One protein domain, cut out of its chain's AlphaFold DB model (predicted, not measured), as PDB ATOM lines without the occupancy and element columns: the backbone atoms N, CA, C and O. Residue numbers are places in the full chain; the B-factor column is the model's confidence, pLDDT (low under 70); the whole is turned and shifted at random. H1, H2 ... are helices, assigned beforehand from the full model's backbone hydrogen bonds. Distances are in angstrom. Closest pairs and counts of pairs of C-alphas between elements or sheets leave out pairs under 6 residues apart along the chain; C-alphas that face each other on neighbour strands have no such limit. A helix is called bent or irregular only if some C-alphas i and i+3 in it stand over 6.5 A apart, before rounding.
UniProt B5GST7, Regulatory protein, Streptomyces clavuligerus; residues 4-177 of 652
ATOM      1  N   SER A   4      78.000  92.205   2.269       87.94
ATOM      2  CA  SER A   4      77.679  90.891   2.845       87.94
ATOM      3  C   SER A   4      78.884  89.943   2.852       87.94
ATOM      4  O   SER A   4      79.113  89.237   3.834       87.94
ATOM      5  N   HIS A   5      79.676  89.956   1.776       91.44
ATOM      6  CA  HIS A   5      80.871  89.121   1.623       91.44
ATOM      7  C   HIS A   5      82.018  89.659   2.490       91.44
ATOM      8  O   HIS A   5      82.743  88.885   3.111       91.44
ATOM      9  N   ARG A   6      82.142  90.988   2.619       92.81
ATOM     10  CA  ARG A   6      83.102  91.613   3.540       92.81
ATOM     11  C   ARG A   6      82.822  91.222   4.993       92.81
ATOM     12  O   ARG A   6      83.748  90.833   5.695       92.81
ATOM     13  N   ALA A   7      81.559  91.232   5.423       92.25
ATOM     14  CA  ALA A   7      81.188  90.793   6.770       92.25
ATOM     15  C   ALA A   7      81.559  89.321   7.037       92.25
ATOM     16  O   ALA A   7      81.861  88.943   8.167       92.25
ATOM     17  N   GLU A   8      81.541  88.473   6.008       92.31
ATOM     18  CA  GLU A   8      81.973  87.083   6.118       92.31
ATOM     19  C   GLU A   8      83.493  86.940   6.244       92.31
ATOM     20  O   GLU A   8      83.969  86.237   7.137       92.31
ATOM     21  N   ALA A   9      84.247  87.673   5.425       93.56
ATOM     22  CA  ALA A   9      85.700  87.761   5.529       93.56
ATOM     23  C   ALA A   9      86.149  88.284   6.909       93.56
ATOM     24  O   ALA A   9      87.084  87.754   7.508       93.56
ATOM     25  N   GLU A  10      85.442  89.274   7.464       94.88
ATOM     26  CA  GLU A  10      85.702  89.794   8.809       94.88
ATOM     27  C   GLU A  10      85.430  88.767   9.914       94.88
ATOM     28  O   GLU A  10      86.189  88.706  10.883       94.88
ATOM     29  N   ARG A  11      84.381  87.941   9.784       95.44
ATOM     30  CA  ARG A  11      84.121  86.837  10.726       95.44
ATOM     31  C   ARG A  11      85.241  85.800  10.688       95.44
ATOM     32  O   ARG A  11      85.658  85.323  11.743       95.44
ATOM     33  N   LEU A  12      85.745  85.481   9.497       95.06
ATOM     34  CA  LEU A  12      86.857  84.548   9.322       95.06
ATOM     35  C   LEU A  12      88.150  85.105   9.940       95.06
ATOM     36  O   LEU A  12      88.816  84.409  10.703       95.06
ATOM     37  N   LEU A  13      88.456  86.383   9.700       94.81
ATOM     38  CA  LEU A  13      89.581  87.076  10.330       94.81
ATOM     39  C   LEU A  13      89.459  87.102  11.861       94.81
ATOM     40  O   LEU A  13      90.436  86.826  12.553       94.81
ATOM     41  N   ALA A  14      88.277  87.416  12.399       94.62
ATOM     42  CA  ALA A  14      88.052  87.452  13.842       94.62
ATOM     43  C   ALA A  14      88.325  86.087  14.489       94.62
ATOM     44  O   ALA A  14      89.011  86.023  15.509       94.62
ATOM     45  N   ARG A  15      87.868  84.999  13.854       95.12
ATOM     46  CA  ARG A  15      88.155  83.630  14.294       95.12
ATOM     47  C   ARG A  15      89.652  83.311  14.244       95.12
ATOM     48  O   ARG A  15      90.182  82.775  15.211       95.12
ATOM     49  N   ALA A  16      90.339  83.666  13.159       93.12
ATOM     50  CA  ALA A  16      91.777  83.425  13.021       93.12
ATOM     51  C   ALA A  16      92.600  84.197  14.070       93.12
ATOM     52  O   ALA A  16      93.558  83.665  14.628       93.12
ATOM     53  N   VAL A  17      92.206  85.438  14.383       91.88
ATOM     54  CA  VAL A  17      92.817  86.231  15.459       91.88
ATOM     55  C   VAL A  17      92.554  85.592  16.822       91.88
ATOM     56  O   VAL A  17      93.478  85.483  17.623       91.88
ATOM     57  N   GLU A  18      91.332  85.129  17.088       89.88
ATOM     58  CA  GLU A  18      91.007  84.447  18.342       89.88
ATOM     59  C   GLU A  18      91.841  83.166  18.522       89.88
ATOM     60  O   GLU A  18      92.439  82.962  19.582       89.88
ATOM     61  N   GLU A  19      91.956  82.342  17.475       88.44
ATOM     62  CA  GLU A  19      92.810  81.147  17.462       88.44
ATOM     63  C   GLU A  19      94.289  81.490  17.703       88.44
ATOM     64  O   GLU A  19      94.966  80.784  18.456       88.44
ATOM     65  N   GLU A  20      94.784  82.602  17.152       85.94
ATOM     66  CA  GLU A  20      96.146  83.077  17.411       85.94
ATOM     67  C   GLU A  20      96.328  83.496  18.876       85.94
ATOM     68  O   GLU A  20      97.324  83.120  19.491       85.94
ATOM     69  N   THR A  21      95.353  84.198  19.466       84.31
ATOM     70  CA  THR A  21      95.413  84.632  20.877       84.31
ATOM     71  C   THR A  21      95.260  83.505  21.899       84.31
ATOM     72  O   THR A  21      95.643  83.659  23.057       84.31
ATOM     73  N   ARG A  22      94.738  82.340  21.493       82.12
ATOM     74  CA  ARG A  22      94.712  81.139  22.344       82.12
ATOM     75  C   ARG A  22      96.059  80.415  22.391       82.12
ATOM     76  O   ARG A  22      96.237  79.537  23.236       82.12
ATOM     77  N   ARG A  23      97.019  80.741  21.514       79.88
ATOM     78  CA  ARG A  23      98.348  80.109  21.542       79.88
ATOM     79  C   ARG A  23      99.127  80.557  22.786       79.88
ATOM     80  O   ARG A  23      99.169  81.756  23.065       79.88
ATOM     81  N   PRO A  24      99.821  79.638  23.487       60.69
ATOM     82  CA  PRO A  24     100.518  79.932  24.746       60.69
ATOM     83  C   PRO A  24     101.653  80.966  24.616       60.69
ATOM     84  O   PRO A  24     102.030  81.582  25.609       60.69
ATOM     85  N   ASP A  25     102.163  81.191  23.400       60.91
ATOM     86  CA  ASP A  25     103.201  82.187  23.091       60.91
ATOM     87  C   ASP A  25     102.648  83.558  22.653       60.91
ATOM     88  O   ASP A  25     103.414  84.506  22.450       60.91
ATOM     89  N   SER A  26     101.327  83.703  22.513       61.19
ATOM     90  CA  SER A  26     100.710  84.957  22.083       61.19
ATOM     91  C   SER A  26     100.485  85.887  23.285       61.19
ATOM     92  O   SER A  26      99.824  85.557  24.265       61.19
ATOM     93  N   ARG A  27     101.093  87.077  23.247       63.22
ATOM     94  CA  ARG A  27     100.858  88.164  24.224       63.22
ATOM     95  C   ARG A  27     100.387  89.451  23.544       63.22
ATOM     96  O   ARG A  27     100.545  90.540  24.089       63.22
ATOM     97  N   THR A  28      99.861  89.324  22.332       69.44
ATOM     98  CA  THR A  28      99.327  90.438  21.548       69.44
ATOM     99  C   THR A  28      97.882  90.675  21.962       69.44
ATOM    100  O   THR A  28      97.107  89.727  22.047       69.44
ATOM    101  N   ASP A  29      97.514  91.930  22.215       82.94
ATOM    102  CA  ASP A  29      96.128  92.291  22.500       82.94
ATOM    103  C   ASP A  29      95.223  91.952  21.298       82.94
ATOM    104  O   ASP A  29      95.451  92.424  20.177       82.94
ATOM    105  N   ALA A  30      94.204  91.124  21.547       85.81
ATOM    106  CA  ALA A  30      93.275  90.626  20.536       85.81
ATOM    107  C   ALA A  30      92.564  91.774  19.811       85.81
ATOM    108  O   ALA A  30      92.407  91.739  18.589       85.81
ATOM    109  N   GLN A  31      92.170  92.816  20.554       87.62
ATOM    110  CA  GLN A  31      91.440  93.953  19.998       87.62
ATOM    111  C   GLN A  31      92.321  94.766  19.049       87.62
ATOM    112  O   GLN A  31      91.906  95.084  17.933       87.62
ATOM    113  N   THR A  32      93.563  95.036  19.452       89.25
ATOM    114  CA  THR A  32      94.537  95.747  18.618       89.25
ATOM    115  C   THR A  32      94.866  94.978  17.335       89.25
ATOM    116  O   THR A  32      94.911  95.570  16.252       89.25
ATOM    117  N   LEU A  33      95.085  93.662  17.426       90.31
ATOM    118  CA  LEU A  33      95.399  92.831  16.260       90.31
ATOM    119  C   LEU A  33      94.215  92.753  15.288       90.31
ATOM    120  O   LEU A  33      94.401  92.875  14.076       90.31
ATOM    121  N   LEU A  34      92.998  92.635  15.817       93.81
ATOM    122  CA  LEU A  34      91.773  92.599  15.028       93.81
ATOM    123  C   LEU A  34      91.495  93.940  14.334       93.81
ATOM    124  O   LEU A  34      91.133  93.950  13.158       93.81
ATOM    125  N   ALA A  35      91.722  95.074  15.005       93.31
ATOM    126  CA  ALA A  35      91.585  96.400  14.399       93.31
ATOM    127  C   ALA A  35      92.555  96.599  13.220       93.31
ATOM    128  O   ALA A  35      92.152  97.063  12.153       93.31
ATOM    129  N   ARG A  36      93.820  96.183  13.380       93.25
ATOM    130  CA  ARG A  36      94.816  96.208  12.293       93.25
ATOM    131  C   ARG A  36      94.446  95.261  11.156       93.25
ATOM    132  O   ARG A  36      94.571  95.638   9.997       93.25
ATOM    133  N   GLY A  37      93.976  94.059  11.482       93.75
ATOM    134  CA  GLY A  37      93.528  93.089  10.490       93.75
ATOM    135  C   GLY A  37      92.359  93.616   9.658       93.75
ATOM    136  O   GLY A  37      92.384  93.494   8.440       93.75
ATOM    137  N   ARG A  38      91.373  94.275  10.286       94.75
ATOM    138  CA  ARG A  38      90.259  94.919   9.569       94.75
ATOM    139  C   ARG A  38      90.746  96.012   8.620       94.75
ATOM    140  O   ARG A  38      90.309  96.053   7.477       94.75
ATOM    141  N   ALA A  39      91.687  96.847   9.062       93.88
ATOM    142  CA  ALA A  39      92.283  97.880   8.213       93.88
ATOM    143  C   ALA A  39      93.077  97.299   7.024       93.88
ATOM    144  O   ALA A  39      93.144  97.922   5.970       93.88
ATOM    145  N   ALA A  40      93.651  96.101   7.177       93.88
ATOM    146  CA  ALA A  40      94.392  95.393   6.133       93.88
ATOM    147  C   ALA A  40      93.532  94.396   5.328       93.88
ATOM    148  O   ALA A  40      94.061  93.651   4.507       93.88
ATOM    149  N   LEU A  41      92.214  94.331   5.549       94.19
ATOM    150  CA  LEU A  41      91.387  93.278   4.954       94.19
ATOM    151  C   LEU A  41      91.324  93.367   3.429       94.19
ATOM    152  O   LEU A  41      91.391  92.342   2.756       94.19
ATOM    153  N   ASP A  42      91.248  94.579   2.883       91.81
ATOM    154  CA  ASP A  42      91.200  94.776   1.434       91.81
ATOM    155  C   ASP A  42      92.524  94.371   0.757       91.81
ATOM    156  O   ASP A  42      92.501  93.820  -0.343       91.81
ATOM    157  N   SER A  43      93.675  94.551   1.422       91.94
ATOM    158  CA  SER A  43      94.963  94.080   0.890       91.94
ATOM    159  C   SER A  43      95.121  92.564   1.015       91.94
ATOM    160  O   SER A  43      95.628  91.932   0.091       91.94
ATOM    161  N   MET A  44      94.631  91.954   2.099       93.38
ATOM    162  CA  MET A  44      94.585  90.492   2.241       93.38
ATOM    163  C   MET A  44      93.674  89.845   1.188       93.38
ATOM    164  O   MET A  44      94.012  88.798   0.636       93.38
ATOM    165  N   ALA A  45      92.542  90.483   0.876       91.69
ATOM    166  CA  ALA A  45      91.582  89.997  -0.111       91.69
ATOM    167  C   ALA A  45      92.133  89.986  -1.545       91.69
ATOM    168  O   ALA A  45      91.679  89.179  -2.354       91.69
ATOM    169  N   ALA A  46      93.146  90.804  -1.851       91.56
ATOM    170  CA  ALA A  46      93.809  90.786  -3.154       91.56
ATOM    171  C   ALA A  46      94.436  89.417  -3.477       91.56
ATOM    172  O   ALA A  46      94.444  89.003  -4.632       91.56
ATOM    173  N   GLY A  47      94.893  88.675  -2.459       87.75
ATOM    174  CA  GLY A  47      95.463  87.335  -2.629       87.75
ATOM    175  C   GLY A  47      94.454  86.255  -3.039       87.75
ATOM    176  O   GLY A  47      94.881  85.170  -3.426       87.75
ATOM    177  N   ALA A  48      93.149  86.539  -2.963       92.25
ATOM    178  CA  ALA A  48      92.050  85.636  -3.317       92.25
ATOM    179  C   ALA A  48      91.076  86.276  -4.330       92.25
ATOM    180  O   ALA A  48      89.891  85.935  -4.364       92.25
ATOM    181  N   ALA A  49      91.554  87.254  -5.109       90.00
ATOM    182  CA  ALA A  49      90.723  88.022  -6.034       90.00
ATOM    183  C   ALA A  49      90.142  87.161  -7.167       90.00
ATOM    184  O   ALA A  49      88.977  87.339  -7.518       90.00
ATOM    185  N   ASP A  50      90.917  86.203  -7.680       89.00
ATOM    186  CA  ASP A  50      90.500  85.318  -8.776       89.00
ATOM    187  C   ASP A  50      89.409  84.331  -8.330       89.00
ATOM    188  O   ASP A  50      88.434  84.091  -9.037       89.00
ATOM    189  N   GLU A  51      89.516  83.782  -7.116       91.31
ATOM    190  CA  GLU A  51      88.464  82.918  -6.570       91.31
ATOM    191  C   GLU A  51      87.214  83.719  -6.198       91.31
ATOM    192  O   GLU A  51      86.093  83.224  -6.324       91.31
ATOM    193  N   TYR A  52      87.393  84.970  -5.765       92.00
ATOM    194  CA  TYR A  52      86.275  85.861  -5.484       92.00
ATOM    195  C   TYR A  52      85.499  86.234  -6.749       92.00
ATOM    196  O   TYR A  52      84.270  86.234  -6.713       92.00
ATOM    197  N   SER A  53      86.186  86.532  -7.857       88.50
ATOM    198  CA  SER A  53      85.527  86.839  -9.130       88.50
ATOM    199  C   SER A  53      84.784  85.619  -9.671       88.50
ATOM    200  O   SER A  53      83.621  85.746 -10.041       88.50
ATOM    201  N   ALA A  54      85.378  84.423  -9.596       86.12
ATOM    202  CA  ALA A  54      84.707  83.177  -9.967       86.12
ATOM    203  C   ALA A  54      83.447  82.913  -9.120       86.12
ATOM    204  O   ALA A  54      82.400  82.528  -9.648       86.12
ATOM    205  N   TYR A  55      83.516  83.160  -7.806       88.44
ATOM    206  CA  TYR A  55      82.353  83.076  -6.922       88.44
ATOM    207  C   TYR A  55      81.284  84.123  -7.273       88.44
ATOM    208  O   TYR A  55      80.099  83.791  -7.322       88.44
ATOM    209  N   GLU A  56      81.671  85.372  -7.551       88.94
ATOM    210  CA  GLU A  56      80.718  86.427  -7.904       88.94
ATOM    211  C   GLU A  56      80.039  86.166  -9.255       88.94
ATOM    212  O   GLU A  56      78.821  86.326  -9.376       88.94
ATOM    213  N   GLU A  57      80.790  85.711 -10.255       84.38
ATOM    214  CA  GLU A  57      80.246  85.316 -11.552       84.38
ATOM    215  C   GLU A  57      79.233  84.181 -11.391       84.38
ATOM    216  O   GLU A  57      78.119  84.270 -11.916       84.38
ATOM    217  N   ALA A  58      79.562  83.158 -10.598       83.75
ATOM    218  CA  ALA A  58      78.653  82.054 -10.320       83.75
ATOM    219  C   ALA A  58      77.394  82.508  -9.558       83.75
ATOM    220  O   ALA A  58      76.289  82.074  -9.889       83.75
ATOM    221  N   LEU A  59      77.532  83.417  -8.587       84.81
ATOM    222  CA  LEU A  59      76.408  83.992  -7.846       84.81
ATOM    223  C   LEU A  59      75.490  84.806  -8.769       84.81
ATOM    224  O   LEU A  59      74.275  84.638  -8.740       84.81
ATOM    225  N   SER A  60      76.070  85.638  -9.637       81.50
ATOM    226  CA  SER A  60      75.316  86.430 -10.615       81.50
ATOM    227  C   SER A  60      74.595  85.547 -11.641       81.50
ATOM    228  O   SER A  60      73.466  85.842 -12.041       81.50
ATOM    229  N   ALA A  61      75.211  84.426 -12.033       76.81
ATOM    230  CA  ALA A  61      74.614  83.449 -12.931       76.81
ATOM    231  C   ALA A  61      73.436  82.708 -12.276       76.81
ATOM    232  O   ALA A  61      72.425  82.477 -12.941       76.81
ATOM    233  N   ASP A  62      73.537  82.372 -10.986       75.56
ATOM    234  CA  ASP A  62      72.455  81.742 -10.220       75.56
ATOM    235  C   ASP A  62      71.295  82.722  -9.960       75.56
ATOM    236  O   ASP A  62      70.129  82.388 -10.175       75.56
ATOM    237  N   GLU A  63      71.590  83.977  -9.610       76.06
ATOM    238  CA  GLU A  63      70.587  85.047  -9.496       76.06
ATOM    239  C   GLU A  63      69.842  85.271 -10.823       76.06
ATOM    240  O   GLU A  63      68.611  85.365 -10.836       76.06
ATOM    241  N   ALA A  64      70.560  85.294 -11.951       70.12
ATOM    242  CA  ALA A  64      69.964  85.413 -13.280       70.12
ATOM    243  C   ALA A  64      69.103  84.193 -13.650       70.12
ATOM    244  O   ALA A  64      68.077  84.345 -14.315       70.12
ATOM    245  N   ALA A  65      69.483  82.992 -13.204       65.44
ATOM    246  CA  ALA A  65      68.720  81.766 -13.427       65.44
ATOM    247  C   ALA A  65      67.434  81.692 -12.586       65.44
ATOM    248  O   ALA A  65      66.460  81.075 -13.019       65.44
ATOM    249  N   ARG A  66      67.412  82.323 -11.405       65.44
ATOM    250  CA  ARG A  66      66.244  82.373 -10.509       65.44
ATOM    251  C   ARG A  66      65.211  83.430 -10.898       65.44
ATOM    252  O   ARG A  66      64.104  83.410 -10.362       65.44
ATOM    253  N   GLN A  67      65.530  84.351 -11.811       64.75
ATOM    254  CA  GLN A  67      64.547  85.331 -12.272       64.75
ATOM    255  C   GLN A  67      63.435  84.634 -13.074       64.75
ATOM    256  O   GLN A  67      63.714  84.016 -14.104       64.75
ATOM    257  N   PRO A  68      62.161  84.733 -12.646       64.88
ATOM    258  CA  PRO A  68      61.062  84.102 -13.359       64.88
ATOM    259  C   PRO A  68      60.907  84.740 -14.743       64.88
ATOM    260  O   PRO A  68      60.992  85.963 -14.885       64.88
ATOM    261  N   LEU A  69      60.627  83.918 -15.761       59.84
ATOM    262  CA  LEU A  69      60.383  84.363 -17.143       59.84
ATOM    263  C   LEU A  69      59.392  85.542 -17.204       59.84
ATOM    264  O   LEU A  69      59.582  86.470 -17.987       59.84
ATOM    265  N   SER A  70      58.396  85.571 -16.312       62.06
ATOM    266  CA  SER A  70      57.400  86.645 -16.194       62.06
ATOM    267  C   SER A  70      57.988  88.039 -15.927       62.06
ATOM    268  O   SER A  70      57.414  89.027 -16.382       62.06
ATOM    269  N   ALA A  71      59.149  88.154 -15.272       64.06
ATOM    270  CA  ALA A  71      59.808  89.440 -15.028       64.06
ATOM    271  C   ALA A  71      60.363  90.075 -16.321       64.06
ATOM    272  O   ALA A  71      60.446  91.305 -16.435       64.06
ATOM    273  N   GLN A  72      60.709  89.255 -17.323       59.75
ATOM    274  CA  GLN A  72      61.161  89.726 -18.637       59.75
ATOM    275  C   GLN A  72      59.999  90.098 -19.569       59.75
ATOM    276  O   GLN A  72      60.178  90.966 -20.421       59.75
ATOM    277  N   PHE A  73      58.801  89.546 -19.336       60.34
ATOM    278  CA  PHE A  73      57.562  89.944 -20.016       60.34
ATOM    279  C   PHE A  73      56.832  91.121 -19.345       60.34
ATOM    280  O   PHE A  73      55.668  91.395 -19.642       60.34
ATOM    281  N   SER A  74      57.496  91.854 -18.447       65.06
ATOM    282  CA  SER A  74      56.907  93.058 -17.863       65.06
ATOM    283  C   SER A  74      56.618  94.105 -18.947       65.06
ATOM    284  O   SER A  74      57.419  94.328 -19.861       65.06
ATOM    285  N   ARG A  75      55.467  94.787 -18.825       57.88
ATOM    286  CA  ARG A  75      55.000  95.837 -19.759       57.88
ATOM    287  C   ARG A  75      56.092  96.863 -20.095       57.88
ATOM    288  O   ARG A  75      56.132  97.360 -21.214       57.88
ATOM    289  N   ALA A  76      56.991  97.133 -19.148       62.12
ATOM    290  CA  ALA A  76      58.099  98.069 -19.294       62.12
ATOM    291  C   ALA A  76      59.202  97.604 -20.266       62.12
ATOM    292  O   ALA A  76      59.768  98.436 -20.967       62.12
ATOM    293  N   LYS A  77      59.513  96.300 -20.346       64.75
ATOM    294  CA  LYS A  77      60.578  95.777 -21.228       64.75
ATOM    295  C   LYS A  77      60.088  95.441 -22.641       64.75
ATOM    296  O   LYS A  77      60.876  95.499 -23.581       64.75
ATOM    297  N   ILE A  78      58.797  95.131 -22.798       64.88
ATOM    298  CA  ILE A  78      58.172  94.830 -24.101       64.88
ATOM    299  C   ILE A  78      57.616  96.085 -24.783       64.88
ATOM    300  O   ILE A  78      57.568  96.136 -26.009       64.88
ATOM    301  N   GLY A  79      57.239  97.114 -24.017       70.31
ATOM    302  CA  GLY A  79      56.596  98.314 -24.555       70.31
ATOM    303  C   GLY A  79      57.418  99.017 -25.636       70.31
ATOM    304  O   GLY A  79      56.898  99.304 -26.710       70.31
ATOM    305  N   THR A  80      58.713  99.234 -25.396       74.44
ATOM    306  CA  THR A  80      59.596  99.940 -26.337       74.44
ATOM    307  C   THR A  80      59.801  99.192 -27.660       74.44
ATOM    308  O   THR A  80      59.556  99.792 -28.705       74.44
ATOM    309  N   PRO A  81      60.200  97.901 -27.684       74.50
ATOM    310  CA  PRO A  81      60.367  97.186 -28.948       74.50
ATOM    311  C   PRO A  81      59.042  96.967 -29.689       74.50
ATOM    312  O   PRO A  81      59.040  97.057 -30.911       74.50
ATOM    313  N   ALA A  82      57.926  96.745 -28.981       77.06
ATOM    314  CA  ALA A  82      56.609  96.590 -29.605       77.06
ATOM    315  C   ALA A  82      56.105  97.890 -30.257       77.06
ATOM    316  O   ALA A  82      55.475  97.857 -31.313       77.06
ATOM    317  N   LEU A  83      56.397  99.045 -29.652       81.00
ATOM    318  CA  LEU A  83      56.051 100.343 -30.225       81.00
ATOM    319  C   LEU A  83      56.902 100.637 -31.465       81.00
ATOM    320  O   LEU A  83      56.368 101.066 -32.483       81.00
ATOM    321  N   VAL A  84      58.205 100.336 -31.419       82.25
ATOM    322  CA  VAL A  84      59.105 100.499 -32.573       82.25
ATOM    323  C   VAL A  84      58.675  99.617 -33.748       82.25
ATOM    324  O   VAL A  84      58.627 100.101 -34.877       82.25
ATOM    325  N   THR A  85      58.312  98.354 -33.513       83.56
ATOM    326  CA  THR A  85      57.844  97.461 -34.587       83.56
ATOM    327  C   THR A  85      56.492  97.887 -35.150       83.56
ATOM    328  O   THR A  85      56.310  97.827 -36.363       83.56
ATOM    329  N   ALA A  86      55.574  98.388 -34.316       81.31
ATOM    330  CA  ALA A  86      54.305  98.945 -34.783       81.31
ATOM    331  C   ALA A  86      54.505 100.200 -35.652       81.31
ATOM    332  O   ALA A  86      53.899 100.311 -36.717       81.31
ATOM    333  N   VAL A  87      55.386 101.119 -35.238       85.81
ATOM    334  CA  VAL A  87      55.712 102.330 -36.012       85.81
ATOM    335  C   VAL A  87      56.397 101.970 -37.330       85.81
ATOM    336  O   VAL A  87      56.028 102.511 -38.368       85.81
ATOM    337  N   ALA A  88      57.344 101.029 -37.320       81.06
ATOM    338  CA  ALA A  88      58.018 100.569 -38.532       81.06
ATOM    339  C   ALA A  88      57.048  99.887 -39.512       81.06
ATOM    340  O   ALA A  88      57.106 100.149 -40.711       81.06
ATOM    341  N   ALA A  89      56.124  99.062 -39.010       82.06
ATOM    342  CA  ALA A  89      55.089  98.444 -39.833       82.06
ATOM    343  C   ALA A  89      54.148  99.496 -40.442       82.06
ATOM    344  O   ALA A  89      53.866  99.443 -41.635       82.06
ATOM    345  N   ALA A  90      53.715 100.490 -39.658       80.56
ATOM    346  CA  ALA A  90      52.877 101.582 -40.155       80.56
ATOM    347  C   ALA A  90      53.604 102.451 -41.196       80.56
ATOM    348  O   ALA A  90      53.008 102.827 -42.205       80.56
ATOM    349  N   ALA A  91      54.893 102.733 -40.988       81.00
ATOM    350  CA  ALA A  91      55.717 103.471 -41.941       81.00
ATOM    351  C   ALA A  91      55.904 102.702 -43.258       81.00
ATOM    352  O   ALA A  91      55.814 103.308 -44.322       81.00
ATOM    353  N   ALA A  92      56.098 101.379 -43.198       78.75
ATOM    354  CA  ALA A  92      56.196 100.530 -44.386       78.75
ATOM    355  C   ALA A  92      54.890 100.542 -45.199       78.75
ATOM    356  O   ALA A  92      54.917 100.803 -46.398       78.75
ATOM    357  N   VAL A  93      53.738 100.378 -44.534       79.25
ATOM    358  CA  VAL A  93      52.421 100.485 -45.190       79.25
ATOM    359  C   VAL A  93      52.235 101.873 -45.811       79.25
ATOM    360  O   VAL A  93      51.774 101.986 -46.944       79.25
ATOM    361  N   GLY A  94      52.600 102.936 -45.089       76.56
ATOM    362  CA  GLY A  94      52.479 104.312 -45.571       76.56
ATOM    363  C   GLY A  94      53.344 104.600 -46.801       76.56
ATOM    364  O   GLY A  94      52.872 105.240 -47.739       76.56
ATOM    365  N   ALA A  95      54.580 104.096 -46.823       80.12
ATOM    366  CA  ALA A  95      55.485 104.235 -47.961       80.12
ATOM    367  C   ALA A  95      54.949 103.511 -49.208       80.12
ATOM    368  O   ALA A  95      54.932 104.091 -50.294       80.12
ATOM    369  N   ASP A  96      54.438 102.290 -49.045       80.00
ATOM    370  CA  ASP A  96      53.911 101.495 -50.156       80.00
ATOM    371  C   ASP A  96      52.616 102.083 -50.739       80.00
ATOM    372  O   ASP A  96      52.416 102.068 -51.959       80.00
ATOM    373  N   VAL A  97      51.748 102.662 -49.902       77.19
ATOM    374  CA  VAL A  97      50.545 103.375 -50.369       77.19
ATOM    375  C   VAL A  97      50.918 104.660 -51.113       77.19
ATOM    376  O   VAL A  97      50.329 104.957 -52.152       77.19
ATOM    377  N   ALA A  98      51.919 105.406 -50.635       78.06
ATOM    378  CA  ALA A  98      52.379 106.633 -51.289       78.06
ATOM    379  C   ALA A  98      52.988 106.382 -52.682       78.06
ATOM    380  O   ALA A  98      52.899 107.242 -53.556       78.06
ATOM    381  N   LEU A  99      53.559 105.194 -52.908       79.25
ATOM    382  CA  LEU A  99      54.108 104.760 -54.198       79.25
ATOM    383  C   LEU A  99      53.055 104.147 -55.146       79.25
ATOM    384  O   LEU A  99      53.403 103.698 -56.235       79.25
ATOM    385  N   GLY A 100      51.768 104.146 -54.766       74.25
ATOM    386  CA  GLY A 100      50.656 103.718 -55.624       74.25
ATOM    387  C   GLY A 100      50.432 102.204 -55.689       74.25
ATOM    388  O   GLY A 100      49.785 101.719 -56.619       74.25
ATOM    389  N   THR A 101      50.960 101.439 -54.730       74.56
ATOM    390  CA  THR A 101      50.738  99.987 -54.684       74.56
ATOM    391  C   THR A 101      49.308  99.648 -54.245       74.56
ATOM    392  O   THR A 101      48.651 100.411 -53.531       74.56
ATOM    393  N   ALA A 102      48.790  98.493 -54.680       78.75
ATOM    394  CA  ALA A 102      47.461  98.038 -54.282       78.75
ATOM    395  C   ALA A 102      47.387  97.868 -52.754       78.75
ATOM    396  O   ALA A 102      48.295  97.326 -52.126       78.75
ATOM    397  N   THR A 103      46.280  98.281 -52.137       73.25
ATOM    398  CA  THR A 103      46.113  98.265 -50.669       73.25
ATOM    399  C   THR A 103      46.362  96.890 -50.042       73.25
ATOM    400  O   THR A 103      46.887  96.808 -48.933       73.25
ATOM    401  N   GLY A 104      46.064  95.806 -50.765       74.31
ATOM    402  CA  GLY A 104      46.361  94.441 -50.323       74.31
ATOM    403  C   GLY A 104      47.859  94.131 -50.204       74.31
ATOM    404  O   GLY A 104      48.263  93.447 -49.268       74.31
ATOM    405  N   THR A 105      48.699  94.658 -51.102       75.88
ATOM    406  CA  THR A 105      50.150  94.414 -51.076       75.88
ATOM    407  C   THR A 105      50.854  95.266 -50.023       75.88
ATOM    408  O   THR A 105      51.711  94.746 -49.312       75.88
ATOM    409  N   ALA A 106      50.431  96.522 -49.841       74.88
ATOM    410  CA  ALA A 106      50.977  97.410 -48.809       74.88
ATOM    411  C   ALA A 106      50.722  96.871 -47.388       74.88
ATOM    412  O   ALA A 106      51.616  96.856 -46.541       74.88
ATOM    413  N   LEU A 107      49.516  96.347 -47.128       76.44
ATOM    414  CA  LEU A 107      49.202  95.689 -45.854       76.44
ATOM    415  C   LEU A 107      50.025  94.408 -45.642       76.44
ATOM    416  O   LEU A 107      50.419  94.114 -44.513       76.44
ATOM    417  N   GLY A 108      50.334  93.681 -46.721       78.75
ATOM    418  CA  GLY A 108      51.226  92.523 -46.689       78.75
ATOM    419  C   GLY A 108      52.642  92.879 -46.228       78.75
ATOM    420  O   GLY A 108      53.184  92.206 -45.351       78.75
ATOM    421  N   ALA A 109      53.218  93.971 -46.740       76.56
ATOM    422  CA  ALA A 109      54.544  94.441 -46.334       76.56
ATOM    423  C   ALA A 109      54.587  94.844 -44.850       76.56
ATOM    424  O   ALA A 109      55.479  94.416 -44.113       76.56
ATOM    425  N   GLY A 110      53.575  95.579 -44.373       77.00
ATOM    426  CA  GLY A 110      53.432  95.909 -42.951       77.00
ATOM    427  C   GLY A 110      53.329  94.677 -42.050       77.00
ATOM    428  O   GLY A 110      53.987  94.612 -41.008       77.00
ATOM    429  N   ALA A 111      52.554  93.669 -42.459       80.56
ATOM    430  CA  ALA A 111      52.413  92.416 -41.720       80.56
ATOM    431  C   ALA A 111      53.734  91.632 -41.643       80.56
ATOM    432  O   ALA A 111      54.055  91.081 -40.589       80.56
ATOM    433  N   ILE A 112      54.533  91.629 -42.716       82.19
ATOM    434  CA  ILE A 112      55.863  91.004 -42.730       82.19
ATOM    435  C   ILE A 112      56.810  91.726 -41.764       82.19
ATOM    436  O   ILE A 112      57.492  91.067 -40.981       82.19
ATOM    437  N   VAL A 113      56.823  93.064 -41.757       81.12
ATOM    438  CA  VAL A 113      57.648  93.853 -40.822       81.12
ATOM    439  C   VAL A 113      57.230  93.600 -39.372       81.12
ATOM    440  O   VAL A 113      58.086  93.394 -38.509       81.12
ATOM    441  N   ALA A 114      55.925  93.538 -39.100       78.00
ATOM    442  CA  ALA A 114      55.411  93.207 -37.774       78.00
ATOM    443  C   ALA A 114      55.801  91.779 -37.345       78.00
ATOM    444  O   ALA A 114      56.263  91.580 -36.220       78.00
ATOM    445  N   ALA A 115      55.684  90.795 -38.243       80.56
ATOM    446  CA  ALA A 115      56.066  89.408 -37.984       80.56
ATOM    447  C   ALA A 115      57.581  89.254 -37.765       80.56
ATOM    448  O   ALA A 115      58.000  88.575 -36.828       80.56
ATOM    449  N   ALA A 116      58.408  89.931 -38.564       81.62
ATOM    450  CA  ALA A 116      59.861  89.953 -38.400       81.62
ATOM    451  C   ALA A 116      60.274  90.632 -37.084       81.62
ATOM    452  O   ALA A 116      61.167  90.152 -36.382       81.62
ATOM    453  N   GLY A 117      59.584  91.710 -36.703       81.44
ATOM    454  CA  GLY A 117      59.747  92.382 -35.417       81.44
ATOM    455  C   GLY A 117      59.384  91.499 -34.219       81.44
ATOM    456  O   GLY A 117      60.128  91.412 -33.241       81.44
ATOM    457  N   ALA A 118      58.268  90.775 -34.306       79.69
ATOM    458  CA  ALA A 118      57.873  89.808 -33.287       79.69
ATOM    459  C   ALA A 118      58.883  88.650 -33.195       79.69
ATOM    460  O   ALA A 118      59.361  88.337 -32.106       79.69
ATOM    461  N   ALA A 119      59.295  88.077 -34.329       81.12
ATOM    462  CA  ALA A 119      60.280  86.997 -34.371       81.12
ATOM    463  C   ALA A 119      61.633  87.421 -33.780       81.12
ATOM    464  O   ALA A 119      62.212  86.689 -32.981       81.12
ATOM    465  N   THR A 120      62.118  88.626 -34.090       79.00
ATOM    466  CA  THR A 120      63.374  89.145 -33.524       79.00
ATOM    467  C   THR A 120      63.299  89.366 -32.014       79.00
ATOM    468  O   THR A 120      64.271  89.070 -31.319       79.00
ATOM    469  N   THR A 121      62.162  89.809 -31.465       77.44
ATOM    470  CA  THR A 121      62.005  89.901 -29.999       77.44
ATOM    471  C   THR A 121      62.013  88.530 -29.324       77.44
ATOM    472  O   THR A 121      62.669  88.373 -28.292       77.44
ATOM    473  N   VAL A 122      61.379  87.522 -29.933       75.75
ATOM    474  CA  VAL A 122      61.412  86.135 -29.439       75.75
ATOM    475  C   VAL A 122      62.827  85.565 -29.517       75.75
ATOM    476  O   VAL A 122      63.310  85.027 -28.526       75.75
ATOM    477  N   VAL A 123      63.529  85.748 -30.638       78.06
ATOM    478  CA  VAL A 123      64.923  85.309 -30.815       78.06
ATOM    479  C   VAL A 123      65.853  85.992 -29.814       78.06
ATOM    480  O   VAL A 123      66.714  85.340 -29.237       78.06
ATOM    481  N   LYS A 124      65.673  87.288 -29.537       74.19
ATOM    482  CA  LYS A 124      66.469  87.997 -28.525       74.19
ATOM    483  C   LYS A 124      66.202  87.469 -27.112       74.19
ATOM    484  O   LYS A 124      67.138  87.345 -26.323       74.19
ATOM    485  N   ALA A 125      64.950  87.138 -26.797       68.69
ATOM    486  CA  ALA A 125      64.578  86.559 -25.509       68.69
ATOM    487  C   ALA A 125      65.126  85.130 -25.334       68.69
ATOM    488  O   ALA A 125      65.613  84.785 -24.258       68.69
ATOM    489  N   THR A 126      65.118  84.307 -26.388       66.12
ATOM    490  CA  THR A 126      65.637  82.929 -26.344       66.12
ATOM    491  C   THR A 126      67.163  82.864 -26.444       66.12
ATOM    492  O   THR A 126      67.780  82.039 -25.769       66.12
ATOM    493  N   ALA A 127      67.805  83.776 -27.180       64.56
ATOM    494  CA  ALA A 127      69.263  83.892 -27.255       64.56
ATOM    495  C   ALA A 127      69.896  84.270 -25.908       64.56
ATOM    496  O   ALA A 127      71.016  83.857 -25.631       64.56
ATOM    497  N   ALA A 128      69.180  84.973 -25.023       62.31
ATOM    498  CA  ALA A 128      69.636  85.198 -23.648       62.31
ATOM    499  C   ALA A 128      69.663  83.904 -22.802       62.31
ATOM    500  O   ALA A 128      70.378  83.832 -21.802       62.31
ATOM    501  N   HIS A 129      68.921  82.868 -23.207       58.84
ATOM    502  CA  HIS A 129      68.822  81.581 -22.510       58.84
ATOM    503  C   HIS A 129      69.826  80.528 -23.021       58.84
ATOM    504  O   HIS A 129      70.186  79.608 -22.283       58.84
ATOM    505  N   TRP A 130      70.333  80.676 -24.251       57.50
ATOM    506  CA  TRP A 130      71.293  79.743 -24.862       57.50
ATOM    507  C   TRP A 130      72.652  79.668 -24.126       57.50
ATOM    508  O   TRP A 130      73.122  78.557 -23.859       57.50
ATOM    509  N   PRO A 131      73.259  80.788 -23.670       55.72
ATOM    510  CA  PRO A 131      74.486  80.749 -22.873       55.72
ATOM    511  C   PRO A 131      74.285  80.087 -21.503       55.72
ATOM    512  O   PRO A 131      75.204  79.474 -20.966       55.72
ATOM    513  N   ALA A 132      73.082  80.182 -20.924       56.00
ATOM    514  CA  ALA A 132      72.766  79.579 -19.631       56.00
ATOM    515  C   ALA A 132      72.596  78.050 -19.727       56.00
ATOM    516  O   ALA A 132      73.019  77.328 -18.825       56.00
ATOM    517  N   ALA A 133      72.040  77.546 -20.833       53.53
ATOM    518  CA  ALA A 133      71.876  76.112 -21.065       53.53
ATOM    519  C   ALA A 133      73.215  75.390 -21.315       53.53
ATOM    520  O   ALA A 133      73.432  74.311 -20.770       53.53
ATOM    521  N   HIS A 134      74.151  75.995 -22.059       54.50
ATOM    522  CA  HIS A 134      75.502  75.430 -22.223       54.50
ATOM    523  C   HIS A 134      76.328  75.483 -20.927       54.50
ATOM    524  O   HIS A 134      77.084  74.553 -20.646       54.50
ATOM    525  N   ARG A 135      76.118  76.489 -20.065       55.94
ATOM    526  CA  ARG A 135      76.724  76.517 -18.721       55.94
ATOM    527  C   ARG A 135      76.164  75.446 -17.776       55.94
ATOM    528  O   ARG A 135      76.919  74.942 -16.954       55.94
ATOM    529  N   ARG A 136      74.898  75.024 -17.919       51.00
ATOM    530  CA  ARG A 136      74.335  73.884 -17.158       51.00
ATOM    531  C   ARG A 136      75.019  72.554 -17.488       51.00
ATOM    532  O   ARG A 136      75.222  71.755 -16.583       51.00
ATOM    533  N   ALA A 137      75.416  72.339 -18.743       49.25
ATOM    534  CA  ALA A 137      76.155  71.138 -19.139       49.25
ATOM    535  C   ALA A 137      77.583  71.110 -18.555       49.25
ATOM    536  O   ALA A 137      78.059  70.047 -18.173       49.25
ATOM    537  N   GLY A 138      78.230  72.275 -18.406       51.06
ATOM    538  CA  GLY A 138      79.512  72.400 -17.697       51.06
ATOM    539  C   GLY A 138      79.392  72.316 -16.167       51.06
ATOM    540  O   GLY A 138      80.267  71.758 -15.511       51.06
ATOM    541  N   ALA A 139      78.290  72.812 -15.592       53.75
ATOM    542  CA  ALA A 139      78.043  72.807 -14.147       53.75
ATOM    543  C   ALA A 139      77.672  71.421 -13.586       53.75
ATOM    544  O   ALA A 139      77.985  71.133 -12.436       53.75
ATOM    545  N   LEU A 140      77.068  70.537 -14.390       47.75
ATOM    546  CA  LEU A 140      76.797  69.140 -14.007       47.75
ATOM    547  C   LEU A 140      78.076  68.284 -13.882       47.75
ATOM    548  O   LEU A 140      78.010  67.177 -13.355       47.75
ATOM    549  N   GLY A 141      79.229  68.795 -14.336       50.34
ATOM    550  CA  GLY A 141      80.539  68.147 -14.214       50.34
ATOM    551  C   GLY A 141      81.427  68.668 -13.075       50.34
ATOM    552  O   GLY A 141      82.511  68.126 -12.880       50.34
ATOM    553  N   GLN A 142      81.008  69.696 -12.322       56.97
ATOM    554  CA  GLN A 142      81.773  70.225 -11.184       56.97
ATOM    555  C   GLN A 142      81.097  69.858  -9.852       56.97
ATOM    556  O   GLN A 142      79.957  70.263  -9.608       56.97
ATOM    557  N   PRO A 143      81.762  69.103  -8.961       52.72
ATOM    558  CA  PRO A 143      81.146  68.659  -7.719       52.72
ATOM    559  C   PRO A 143      81.108  69.784  -6.669       52.72
ATOM    560  O   PRO A 143      81.975  69.793  -5.804       52.72
ATOM    561  N   GLY A 144      80.099  70.678  -6.691       62.97
ATOM    562  CA  GLY A 144      79.772  71.513  -5.511       62.97
ATOM    563  C   GLY A 144      79.094  72.894  -5.666       62.97
ATOM    564  O   GLY A 144      78.832  73.537  -4.649       62.97
ATOM    565  N   GLY A 145      78.736  73.359  -6.867       77.06
ATOM    566  CA  GLY A 145      77.904  74.569  -7.048       77.06
ATOM    567  C   GLY A 145      78.498  75.892  -6.517       77.06
ATOM    568  O   GLY A 145      79.689  75.993  -6.229       77.06
ATOM    569  N   THR A 146      77.661  76.934  -6.388       82.38
ATOM    570  CA  THR A 146      78.063  78.275  -5.894       82.38
ATOM    571  C   THR A 146      78.646  78.236  -4.481       82.38
ATOM    572  O   THR A 146      79.572  78.983  -4.171       82.38
ATOM    573  N   GLU A 147      78.148  77.330  -3.640       84.12
ATOM    574  CA  GLU A 147      78.610  77.174  -2.261       84.12
ATOM    575  C   GLU A 147      80.038  76.614  -2.187       84.12
ATOM    576  O   GLU A 147      80.824  77.025  -1.337       84.12
ATOM    577  N   GLN A 148      80.440  75.735  -3.110       85.94
ATOM    578  CA  GLN A 148      81.827  75.277  -3.167       85.94
ATOM    579  C   GLN A 148      82.783  76.394  -3.585       85.94
ATOM    580  O   GLN A 148      83.851  76.518  -2.989       85.94
ATOM    581  N   LEU A 149      82.402  77.225  -4.558       87.44
ATOM    582  CA  LEU A 149      83.205  78.388  -4.955       87.44
ATOM    583  C   LEU A 149      83.340  79.391  -3.800       87.44
ATOM    584  O   LEU A 149      84.423  79.930  -3.578       87.44
ATOM    585  N   ARG A 150      82.282  79.567  -2.995       91.06
ATOM    586  CA  ARG A 150      82.337  80.351  -1.751       91.06
ATOM    587  C   ARG A 150      83.371  79.789  -0.775       91.06
ATOM    588  O   ARG A 150      84.204  80.538  -0.271       91.06
ATOM    589  N   LEU A 151      83.347  78.478  -0.523       91.69
ATOM    590  CA  LEU A 151      84.308  77.820   0.370       91.69
ATOM    591  C   LEU A 151      85.743  77.885  -0.170       91.69
ATOM    592  O   LEU A 151      86.673  78.101   0.606       91.69
ATOM    593  N   GLN A 152      85.933  77.740  -1.484       90.88
ATOM    594  CA  GLN A 152      87.239  77.889  -2.133       90.88
ATOM    595  C   GLN A 152      87.785  79.307  -1.962       90.88
ATOM    596  O   GLN A 152      88.935  79.463  -1.557       90.88
ATOM    597  N   TRP A 153      86.953  80.330  -2.174       93.62
ATOM    598  CA  TRP A 153      87.324  81.721  -1.931       93.62
ATOM    599  C   TRP A 153      87.699  81.976  -0.463       93.62
ATOM    600  O   TRP A 153      88.756  82.547  -0.190       93.62
ATOM    601  N   LEU A 154      86.891  81.518   0.497       95.06
ATOM    602  CA  LEU A 154      87.190  81.696   1.924       95.06
ATOM    603  C   LEU A 154      88.481  80.978   2.338       95.06
ATOM    604  O   LEU A 154      89.283  81.533   3.090       95.06
ATOM    605  N   THR A 155      88.722  79.782   1.801       95.44
ATOM    606  CA  THR A 155      89.962  79.028   2.042       95.44
ATOM    607  C   THR A 155      91.169  79.748   1.437       95.44
ATOM    608  O   THR A 155      92.211  79.868   2.082       95.44
ATOM    609  N   ALA A 156      91.033  80.274   0.219       93.31
ATOM    610  CA  ALA A 156      92.058  81.081  -0.431       93.31
ATOM    611  C   ALA A 156      92.396  82.335   0.388       93.31
ATOM    612  O   ALA A 156      93.573  82.618   0.616       93.31
ATOM    613  N   LEU A 157      91.378  83.044   0.883       95.75
ATOM    614  CA  LEU A 157      91.542  84.221   1.734       95.75
ATOM    615  C   LEU A 157      92.269  83.882   3.043       95.75
ATOM    616  O   LEU A 157      93.148  84.630   3.474       95.75
ATOM    617  N   GLU A 158      91.942  82.748   3.663       95.50
ATOM    618  CA  GLU A 158      92.613  82.299   4.883       95.50
ATOM    619  C   GLU A 158      94.096  81.986   4.631       95.50
ATOM    620  O   GLU A 158      94.970  82.479   5.348       95.50
ATOM    621  N   VAL A 159      94.388  81.183   3.603       95.62
ATOM    622  CA  VAL A 159      95.735  80.655   3.341       95.62
ATOM    623  C   VAL A 159      96.666  81.706   2.744       95.62
ATOM    624  O   VAL A 159      97.817  81.792   3.167       95.62
ATOM    625  N   ARG A 160      96.196  82.501   1.775       95.12
ATOM    626  CA  ARG A 160      97.022  83.487   1.056       95.12
ATOM    627  C   ARG A 160      96.932  84.904   1.621       95.12
ATOM    628  O   ARG A 160      97.855  85.679   1.400       95.12
ATOM    629  N   GLY A 161      95.865  85.245   2.340       94.19
ATOM    630  CA  GLY A 161      95.675  86.578   2.919       94.19
ATOM    631  C   GLY A 161      95.971  86.619   4.418       94.19
ATOM    632  O   GLY A 161      96.942  87.231   4.864       94.19
ATOM    633  N   ILE A 162      95.131  85.947   5.205       95.00
ATOM    634  CA  ILE A 162      95.079  86.126   6.663       95.00
ATOM    635  C   ILE A 162      96.268  85.476   7.378       95.00
ATOM    636  O   ILE A 162      96.875  86.116   8.237       95.00
ATOM    637  N   ARG A 163      96.652  84.241   7.028       92.94
ATOM    638  CA  ARG A 163      97.807  83.573   7.659       92.94
ATOM    639  C   ARG A 163      99.123  84.341   7.449       92.94
ATOM    640  O   ARG A 163      99.779  84.624   8.451       92.94
ATOM    641  N   PRO A 164      99.490  84.770   6.221       94.75
ATOM    642  CA  PRO A 164     100.691  85.581   6.008       94.75
ATOM    643  C   PRO A 164     100.677  86.909   6.773       94.75
ATOM    644  O   PRO A 164     101.703  87.318   7.314       94.75
ATOM    645  N   PHE A 165      99.518  87.567   6.872       93.44
ATOM    646  CA  PHE A 165      99.376  88.787   7.667       93.44
ATOM    647  C   PHE A 165      99.671  88.538   9.154       93.44
ATOM    648  O   PHE A 165     100.446  89.280   9.765       93.44
ATOM    649  N   LEU A 166      99.099  87.480   9.740       91.81
ATOM    650  CA  LEU A 166      99.363  87.110  11.132       91.81
ATOM    651  C   LEU A 166     100.846  86.761  11.342       91.81
ATOM    652  O   LEU A 166     101.447  87.207  12.322       91.81
ATOM    653  N   ASP A 167     101.474  86.059  10.397       88.94
ATOM    654  CA  ASP A 167     102.907  85.739  10.422       88.94
ATOM    655  C   ASP A 167     103.787  86.991  10.403       88.94
ATOM    656  O   ASP A 167     104.722  87.113  11.202       88.94
ATOM    657  N   GLN A 168     103.452  87.968   9.563       89.19
ATOM    658  CA  GLN A 168     104.149  89.249   9.521       89.19
ATOM    659  C   GLN A 168     103.999  90.016  10.844       89.19
ATOM    660  O   GLN A 168     104.981  90.557  11.360       89.19
ATOM    661  N   GLN A 169     102.804  90.029  11.449       89.31
ATOM    662  CA  GLN A 169     102.601  90.653  12.763       89.31
ATOM    663  C   GLN A 169     103.413  89.954  13.865       89.31
ATOM    664  O   GLN A 169     103.947  90.633  14.751       89.31
ATOM    665  N   ARG A 170     103.590  88.625  13.795       85.69
ATOM    666  CA  ARG A 170     104.493  87.889  14.699       85.69
ATOM    667  C   ARG A 170     105.936  88.351  14.549       85.69
ATOM    668  O   ARG A 170     106.587  88.634  15.553       85.69
ATOM    669  N   MET A 171     106.419  88.492  13.316       83.12
ATOM    670  CA  MET A 171     107.781  88.965  13.047       83.12
ATOM    671  C   MET A 171     108.005  90.397  13.553       83.12
ATOM    672  O   MET A 171     109.007  90.657  14.218       83.12
ATOM    673  N   LEU A 172     107.059  91.312  13.321       82.38
ATOM    674  CA  LEU A 172     107.155  92.704  13.782       82.38
ATOM    675  C   LEU A 172     107.119  92.817  15.316       82.38
ATOM    676  O   LEU A 172     107.866  93.597  15.914       82.38
ATOM    677  N   THR A 173     106.295  92.002  15.974       77.62
ATOM    678  CA  THR A 173     106.230  91.949  17.444       77.62
ATOM    679  C   THR A 173     107.500  91.326  18.040       77.62
ATOM    680  O   THR A 173     107.978  91.761  19.086       77.62
ATOM    681  N   ALA A 174     108.102  90.341  17.363       71.75
ATOM    682  CA  ALA A 174     109.380  89.759  17.768       71.75
ATOM    683  C   ALA A 174     110.551  90.747  17.598       71.75
ATOM    684  O   ALA A 174     111.379  90.875  18.502       71.75
ATOM    685  N   ALA A 175     110.595  91.487  16.485       71.00
ATOM    686  CA  ALA A 175     111.638  92.474  16.200       71.00
ATOM    687  C   ALA A 175     111.625  93.642  17.200       71.00
ATOM    688  O   ALA A 175     112.661  93.999  17.753       71.00
ATOM    689  N   THR A 176     110.441  94.174  17.522       64.88
ATOM    690  CA  THR A 176     110.286  95.254  18.518       64.88
ATOM    691  C   THR A 176     110.640  94.824  19.947       64.88
ATOM    692  O   THR A 176     110.949  95.668  20.790       64.88
ATOM    693  N   ARG A 177     110.638  93.516  20.239       58.56
ATOM    694  CA  ARG A 177     111.055  92.964  21.536       58.56
ATOM    695  C   ARG A 177     112.567  92.777  21.651       58.56
ATOM    696  O   ARG A 177     113.100  92.943  22.747       58.56
TER     697      ARG A 177
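What this domain is: This is residues 4 to 177 of the 652 residues of the protein "Regulatory protein" of Streptomyces clavuligerus (UniProt B5GST7). A long, thin, all-helix rod with two packed groups: at one end H1, H2, H3 and the long H8 form a loose cluster, and at the other H5 and H6 fold back on each other as a helical hairpin. Between the groups run two thin connections, the end of H3 with little H4 on the way out and H7 on the way back, and residues 136 to 144 stick out. The printed part has 174 residues with eight named helices, H1 to H8 in chain order, and no named strand. It is extended, with a radius of gyration of the C-alphas of 29.3 A and spans of 99 by 33 by 23 A.

How they stand to each other: The longest helix, H8, residues 145 to 177, was assigned as one helix by its hydrogen bonds but is bent: C-alphas 160 and 163 are 6.7 A apart. Its arms H8a, residues 145 to 160, and H8b, residues 163 to 177, stand at a shallow tilt of 19 degrees. H3, residues 41 to 66, touches H8a, opposite ways at a shallow tilt of 2 degrees; their closest C-alphas, Glu 51 and Trp 153, are 4.9 A apart. H3 is irregular, with C-alphas 47 and 50 8.2 A apart and a kink of 85 degrees near residue 48. H1, residues 4 to 21, touches H8a with residues 9 to 13 alone, the same way at a steep tilt of 43 degrees; the closest C-alphas, Ala 9 and Leu 154, are 7.2 A apart. H1, H3 and H8a form an up and down bundle, each running against the one before. H1 and H2, residues 30 to 39, form a hairpin, closest at C-alphas 21 and 30, 6.4 A. H7, residues 130 to 139, touches no helix but is near H3. H4, residues 69 to 72, touches no helix. H5, residues 75 to 98, and H6, residues 103 to 127, form a hairpin at a shallow tilt of 26 degrees; the closest C-alphas, Ala 89 and Gly 110, are 4.3 A apart. H5 is only just irregular: C-alphas 77 and 80 are 6.7 A apart. Every O i to N i+4 pair is within hydrogen-bond range in H1, H2, H6, H7, H8a and H8b, against 18 of 22 in H3 and 18 of 20 in H5; H4 is too short for one.

Where its parts are: H1, 26.1 A long, begins at C-alpha 4 (77.679, 90.891, 2.845). H3 measures 31.5 A, H5 33.4 A and H6 35.9 A. H8a, 22.6 A, is followed by H8b, 21.4 A, ending at C-alpha 177 (111.055, 92.964, 21.536).

The domain as a whole: The C-alphas farthest apart, Ala 102 and Arg 177, are 99.1 A apart. The printed part has no cut and no long link. The mean pLDDT of the printed part is 79.3; residues 24 to 28, 65 to 78, 125 to 144 and 176 to 177 are under 70.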